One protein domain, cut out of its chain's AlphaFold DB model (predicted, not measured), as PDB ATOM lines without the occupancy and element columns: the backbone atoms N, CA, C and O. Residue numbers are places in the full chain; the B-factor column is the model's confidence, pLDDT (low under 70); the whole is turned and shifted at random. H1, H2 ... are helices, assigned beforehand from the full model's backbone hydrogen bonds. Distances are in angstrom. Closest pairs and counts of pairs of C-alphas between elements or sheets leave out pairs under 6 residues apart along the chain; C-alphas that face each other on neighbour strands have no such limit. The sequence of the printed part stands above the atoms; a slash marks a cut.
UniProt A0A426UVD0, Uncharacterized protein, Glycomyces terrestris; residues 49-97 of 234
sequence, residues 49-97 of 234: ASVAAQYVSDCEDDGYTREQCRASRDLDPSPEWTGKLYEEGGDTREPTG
ATOM      1  N   ALA A  49      49.151  16.205   9.778       55.84
ATOM      2  CA  ALA A  49      49.662  16.886   8.596       55.84
ATOM      3  C   ALA A  49      48.489  17.643   7.939       55.84
ATOM      4  O   ALA A  49      47.365  17.129   7.894       55.84
ATOM      5  N   SER A  50      48.710  18.886   7.492       73.00
ATOM      6  CA  SER A  50      47.666  19.644   6.791       73.00
ATOM      7  C   SER A  50      47.116  18.798   5.632       73.00
ATOM      8  O   SER A  50      47.822  17.959   5.079       73.00
ATOM      9  N   VAL A  51      45.856  18.994   5.230       73.69
ATOM     10  CA  VAL A  51      45.280  18.260   4.081       73.69
ATOM     11  C   VAL A  51      46.161  18.412   2.829       73.69
ATOM     12  O   VAL A  51      46.313  17.471   2.057       73.69
ATOM     13  N   ALA A  52      46.818  19.567   2.681       72.62
ATOM     14  CA  ALA A  52      47.807  19.813   1.639       72.62
ATOM     15  C   ALA A  52      49.085  18.975   1.816       72.62
ATOM     16  O   ALA A  52      49.573  18.399   0.844       72.62
ATOM     17  N   ALA A  53      49.612  18.863   3.037       77.25
ATOM     18  CA  ALA A  53      50.754  18.006   3.336       77.25
ATOM     19  C   ALA A  53      50.430  16.518   3.122       77.25
ATOM     20  O   ALA A  53      51.247  15.804   2.547       77.25
ATOM     21  N   GLN A  54      49.227  16.069   3.496       80.31
ATOM     22  CA  GLN A  54      48.745  14.711   3.222       80.31
ATOM     23  C   GLN A  54      48.644  14.457   1.711       80.31
ATOM     24  O   GLN A  54      49.146  13.448   1.235       80.31
ATOM     25  N   TYR A  55      48.082  15.398   0.939       88.06
ATOM     26  CA  TYR A  55      48.017  15.299  -0.525       88.06
ATOM     27  C   TYR A  55      49.411  15.133  -1.145       88.06
ATOM     28  O   TYR A  55      49.617  14.271  -1.996       88.06
ATOM     29  N   VAL A  56      50.373  15.973  -0.743       85.50
ATOM     30  CA  VAL A  56      51.742  15.915  -1.277       85.50
ATOM     31  C   VAL A  56      52.419  14.610  -0.871       85.50
ATOM     32  O   VAL A  56      53.016  13.970  -1.728       85.50
ATOM     33  N   SER A  57      52.268  14.186   0.385       84.25
ATOM     34  CA  SER A  57      52.820  12.924   0.883       84.25
ATOM     35  C   SER A  57      52.281  11.719   0.111       84.25
ATOM     36  O   SER A  57      53.065  10.923  -0.397       84.25
ATOM     37  N   ASP A  58      50.960  11.609  -0.041       88.12
ATOM     38  CA  ASP A  58      50.319  10.493  -0.748       88.12
ATOM     39  C   ASP A  58      50.712  10.472  -2.245       88.12
ATOM     40  O   ASP A  58      50.811   9.413  -2.863       88.12
ATOM     41  N   CYS A  59      50.972  11.643  -2.838       90.38
ATOM     42  CA  CYS A  59      51.469  11.774  -4.207       90.38
ATOM     43  C   CYS A  59      52.949  11.370  -4.356       90.38
ATOM     44  O   CYS A  59      53.317  10.731  -5.346       90.38
ATOM     45  N   GLU A  60      53.801  11.705  -3.382       89.19
ATOM     46  CA  GLU A  60      55.201  11.258  -3.344       89.19
ATOM     47  C   GLU A  60      55.291   9.730  -3.171       89.19
ATOM     48  O   GLU A  60      56.110   9.088  -3.835       89.19
ATOM     49  N   ASP A  61      54.397   9.135  -2.369       88.44
ATOM     50  CA  ASP A  61      54.270   7.679  -2.192       88.44
ATOM     51  C   ASP A  61      53.925   6.944  -3.504       88.44
ATOM     52  O   ASP A  61      54.359   5.806  -3.716       88.44
ATOM     53  N   ASP A  62      53.214   7.605  -4.424       86.88
ATOM     54  CA  ASP A  62      52.923   7.099  -5.776       86.88
ATOM     55  C   ASP A  62      54.098   7.274  -6.765       86.88
ATOM     56  O   ASP A  62      54.012   6.875  -7.931       86.88
ATOM     57  N   GLY A  63      55.234   7.808  -6.299       84.06
ATOM     58  CA  GLY A  63      56.491   7.895  -7.044       84.06
ATOM     59  C   GLY A  63      56.684   9.190  -7.834       84.06
ATOM     60  O   GLY A  63      57.570   9.255  -8.691       84.06
ATOM     61  N   TYR A  64      55.873  10.214  -7.569       85.44
ATOM     62  CA  TYR A  64      56.010  11.535  -8.179       85.44
ATOM     63  C   TYR A  64      56.931  12.444  -7.359       85.44
ATOM     64  O   TYR A  64      57.125  12.247  -6.161       85.44
ATOM     65  N   THR A  65      57.532  13.457  -7.991       82.75
ATOM     66  CA  THR A  65      58.366  14.412  -7.245       82.75
ATOM     67  C   THR A  65      57.502  15.412  -6.479       82.75
ATOM     68  O   THR A  65      56.434  15.806  -6.947       82.75
ATOM     69  N   ARG A  66      58.004  15.918  -5.344       82.81
ATOM     70  CA  ARG A  66      57.349  16.985  -4.567       82.81
ATOM     71  C   ARG A  66      56.852  18.153  -5.418       82.81
ATOM     72  O   ARG A  66      55.733  18.622  -5.236       82.81
ATOM     73  N   GLU A  67      57.684  18.628  -6.344       80.06
ATOM     74  CA  GLU A  67      57.357  19.745  -7.240       80.06
ATOM     75  C   GLU A  67      56.176  19.404  -8.156       80.06
ATOM     76  O   GLU A  67      55.277  20.226  -8.331       80.06
ATOM     77  N   GLN A  68      56.132  18.178  -8.688       83.81
ATOM     78  CA  GLN A  68      54.999  17.694  -9.477       83.81
ATOM     79  C   GLN A  68      53.735  17.570  -8.619       83.81
ATOM     80  O   GLN A  68      52.658  17.965  -9.057       83.81
ATOM     81  N   CYS A  69      53.863  17.081  -7.386       87.94
ATOM     82  CA  CYS A  69      52.747  16.943  -6.456       87.94
ATOM     83  C   CYS A  69      52.146  18.293  -6.055       87.94
ATOM     84  O   CYS A  69      50.925  18.436  -6.040       87.94
ATOM     85  N   ARG A  70      52.978  19.312  -5.811       82.94
ATOM     86  CA  ARG A  70      52.526  20.682  -5.517       82.94
ATOM     87  C   ARG A  70      51.857  21.340  -6.718       82.94
ATOM     88  O   ARG A  70      50.739  21.827  -6.593       82.94
ATOM     89  N   ALA A  71      52.488  21.269  -7.892       82.75
ATOM     90  CA  ALA A  71      51.894  21.785  -9.126       82.75
ATOM     91  C   ALA A  71      50.552  21.103  -9.437       82.75
ATOM     92  O   ALA A  71      49.598  21.749  -9.865       82.75
ATOM     93  N   SER A  72      50.459  19.798  -9.169       85.50
ATOM     94  CA  SER A  72      49.228  19.039  -9.334       85.50
ATOM     95  C   SER A  72      48.159  19.404  -8.317       85.50
ATOM     96  O   SER A  72      47.000  19.476  -8.706       85.50
ATOM     97  N   ARG A  73      48.512  19.626  -7.048       85.12
ATOM     98  CA  ARG A  73      47.575  20.026  -5.984       85.12
ATOM     99  C   ARG A  73      46.817  21.291  -6.367       85.12
ATOM    100  O   ARG A  73      45.602  21.350  -6.225       85.12
ATOM    101  N   ASP A  74      47.519  22.282  -6.904       81.38
ATOM    102  CA  ASP A  74      46.910  23.566  -7.272       81.38
ATOM    103  C   ASP A  74      45.947  23.441  -8.470       81.38
ATOM    104  O   ASP A  74      45.100  24.308  -8.718       81.38
ATOM    105  N   LEU A  75      46.057  22.342  -9.221       81.06
ATOM    106  CA  LEU A  75      45.247  22.035 -10.395       81.06
ATOM    107  C   LEU A  75      44.150  20.990 -10.122       81.06
ATOM    108  O   LEU A  75      43.127  21.007 -10.828       81.06
ATOM    109  N   ASP A  76      44.338  20.114  -9.130       81.25
ATOM    110  CA  ASP A  76      43.390  19.080  -8.721       81.25
ATOM    111  C   ASP A  76      42.241  19.720  -7.917       81.25
ATOM    112  O   ASP A  76      42.455  20.347  -6.881       81.25
ATOM    113  N   PRO A  77      40.979  19.611  -8.374       75.62
ATOM    114  CA  PRO A  77      39.835  20.073  -7.592       75.62
ATOM    115  C   PRO A  77      39.574  19.241  -6.320       75.62
ATOM    116  O   PRO A  77      38.691  19.613  -5.540       75.62
ATOM    117  N   SER A  78      40.248  18.102  -6.144       79.81
ATOM    118  CA  SER A  78      40.164  17.251  -4.961       79.81
ATOM    119  C   SER A  78      41.078  17.758  -3.840       79.81
ATOM    120  O   SER A  78      42.240  18.055  -4.091       79.81
ATOM    121  N   PRO A  79      40.594  17.808  -2.585       72.94
ATOM    122  CA  PRO A  79      41.449  18.097  -1.436       72.94
ATOM    123  C   PRO A  79      42.380  16.928  -1.069       72.94
ATOM    124  O   PRO A  79      43.388  17.142  -0.412       72.94
ATOM    125  N   GLU A  80      42.046  15.700  -1.472       85.12
ATOM    126  CA  GLU A  80      42.832  14.485  -1.211       85.12
ATOM    127  C   GLU A  80      43.493  13.998  -2.503       85.12
ATOM    128  O   GLU A  80      42.911  14.159  -3.583       85.12
ATOM    129  N   TRP A  81      44.670  13.373  -2.395       87.94
ATOM    130  CA  TRP A  81      45.374  12.806  -3.543       87.94
ATOM    131  C   TRP A  81      44.524  11.734  -4.231       87.94
ATOM    132  O   TRP A  81      44.047  10.782  -3.611       87.94
ATOM    133  N   THR A  82      44.322  11.888  -5.540       85.81
ATOM    134  CA  THR A  82      43.438  11.011  -6.324       85.81
ATOM    135  C   THR A  82      44.176   9.920  -7.105       85.81
ATOM    136  O   THR A  82      43.544   9.194  -7.883       85.81
ATOM    137  N   GLY A  83      45.496   9.794  -6.920       85.12
ATOM    138  CA  GLY A  83      46.354   8.919  -7.728       85.12
ATOM    139  C   GLY A  83      46.649   9.475  -9.122       85.12
ATOM    140  O   GLY A  83      46.929   8.708 -10.043       85.12
ATOM    141  N   LYS A  84      46.466  10.783  -9.340       85.25
ATOM    142  CA  LYS A  84      46.520  11.406 -10.667       85.25
ATOM    143  C   LYS A  84      47.217  12.748 -10.637       85.25
ATOM    144  O   LYS A  84      46.783  13.656  -9.939       85.25
ATOM    145  N   LEU A  85      48.223  12.888 -11.495       84.81
ATOM    146  CA  LEU A  85      48.941  14.141 -11.650       84.81
ATOM    147  C   LEU A  85      48.261  15.065 -12.669       84.81
ATOM    148  O   LEU A  85      47.787  14.627 -13.722       84.81
ATOM    149  N   TYR A  86      48.224  16.350 -12.341       79.69
ATOM    150  CA  TYR A  86      47.714  17.426 -13.180       79.69
ATOM    151  C   TYR A  86      48.874  18.363 -13.539       79.69
ATOM    152  O   TYR A  86      49.598  18.819 -12.660       79.69
ATOM    153  N   GLU A  87      49.057  18.658 -14.828       78.69
ATOM    154  CA  GLU A  87      50.138  19.526 -15.319       78.69
ATOM    155  C   GLU A  87      49.591  20.799 -15.981       78.69
ATOM    156  O   GLU A  87      48.571  20.788 -16.682       78.69
ATOM    157  N   GLU A  88      50.301  21.914 -15.798       59.41
ATOM    158  CA  GLU A  88      49.971  23.200 -16.409       59.41
ATOM    159  C   GLU A  88      50.356  23.188 -17.904       59.41
ATOM    160  O   GLU A  88      51.505  23.419 -18.278       59.41
ATOM    161  N   GLY A  89      49.399  22.882 -18.790       59.47
ATOM    162  CA  GLY A  89      49.628  22.934 -20.245       59.47
ATOM    163  C   GLY A  89      48.787  21.999 -21.116       59.47
ATOM    164  O   GLY A  89      48.822  22.125 -22.341       59.47
ATOM    165  N   GLY A  90      48.010  21.087 -20.528       53.50
ATOM    166  CA  GLY A  90      46.986  20.337 -21.257       53.50
ATOM    167  C   GLY A  90      45.743  21.200 -21.478       53.50
ATOM    168  O   GLY A  90      45.225  21.787 -20.535       53.50
ATOM    169  N   ASP A  91      45.218  21.255 -22.705       47.72
ATOM    170  CA  ASP A  91      43.998  22.008 -23.085       47.72
ATOM    171  C   ASP A  91      42.705  21.488 -22.394       47.72
ATOM    172  O   ASP A  91      41.580  21.902 -22.679       47.72
ATOM    173  N   THR A  92      42.868  20.578 -21.442       48.75
ATOM    174  CA  THR A  92      41.874  19.978 -20.569       48.75
ATOM    175  C   THR A  92      42.581  19.627 -19.258       48.75
ATOM    176  O   THR A  92      43.719  19.165 -19.289       48.75
ATOM    177  N   ARG A  93      41.912  19.805 -18.106       52.50
ATOM    178  CA  ARG A  93      42.272  19.189 -16.807       52.50
ATOM    179  C   ARG A  93      42.200  17.654 -16.900       52.50
ATOM    180  O   ARG A  93      41.388  17.018 -16.229       52.50
ATOM    181  N   GLU A  94      42.937  17.064 -17.826       50.75
ATOM    182  CA  GLU A  94      43.030  15.628 -18.012       50.75
ATOM    183  C   GLU A  94      44.315  15.136 -17.348       50.75
ATOM    184  O   GLU A  94      45.373  15.724 -17.565       50.75
ATOM    185  N   PRO A  95      44.218  14.088 -16.520       47.41
ATOM    186  CA  PRO A  95      45.349  13.566 -15.769       47.41
ATOM    187  C   PRO A  95      46.411  12.994 -16.711       47.41
ATOM    188  O   PRO A  95      46.086  12.279 -17.668       47.41
ATOM    189  N   THR A  96      47.680  13.269 -16.433       57.00
ATOM    190  CA  THR A  96      48.820  12.845 -17.256       57.00
ATOM    191  C   THR A  96      49.291  11.430 -16.908       57.00
ATOM    192  O   THR A  96      50.422  11.233 -16.506       57.00
ATOM    193  N   GLY A  97      48.441  10.421 -17.136       56.56
ATOM    194  CA  GLY A  97      48.825   8.996 -17.180       56.56
ATOM    195  C   GLY A  97      49.305   8.347 -15.867       56.56
ATOM    196  O   GLY A  97      49.836   8.996 -14.974       56.56
TER     197      GLY A  97
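AT A GLANCE: This is residues 49 to 97 of the 234 residues of an uncharacterized protein of Glycomyces terrestris (UniProt A0A426UVD0). This is a domain of little regular structure, in which two short helices, H1 and H2, pack together slantwise at one end. The long unnamed stretch that follows them first loops back past both, then reaches away round Asp 91 at the far end and folds back to Gly 97. The printed part has 49 residues with two named helices, H1 then H2, and no named strand; the class is all helix, with only 19 residues in named elements. It is compact, with a radius of gyration of the C-alphas of 9.9 A, yet elongated, spanning 33 by 20 by 15 A.

IN THESE COORDINATES: H1, the longest helix, is residues 51 to 61, 15.2 A from C-alpha 51 at (45.280, 18.260, 4.081) to C-alpha 61. H2 is residues 66 to 73, 10.3 A long, ending at C-alpha 73 at (47.575, 20.026, -5.984).

HOW THE PARTS SIT: H1 and H2 touch, with the closest C-alphas, those of Val 56 and Cys 69, 5.4 A apart. They run opposite ways at a steep tilt of 53 degrees. In both helices every O i to N i+4 pair is within hydrogen-bond range.

THE WHOLE: The C-alphas farthest apart, of Ala 49 and Asp 91, are 32.6 A apart. The printed part has no cut, and the link from H1 to H2 is tight. Confidence is low, under 70, at residue 49 and residues 88 to 97.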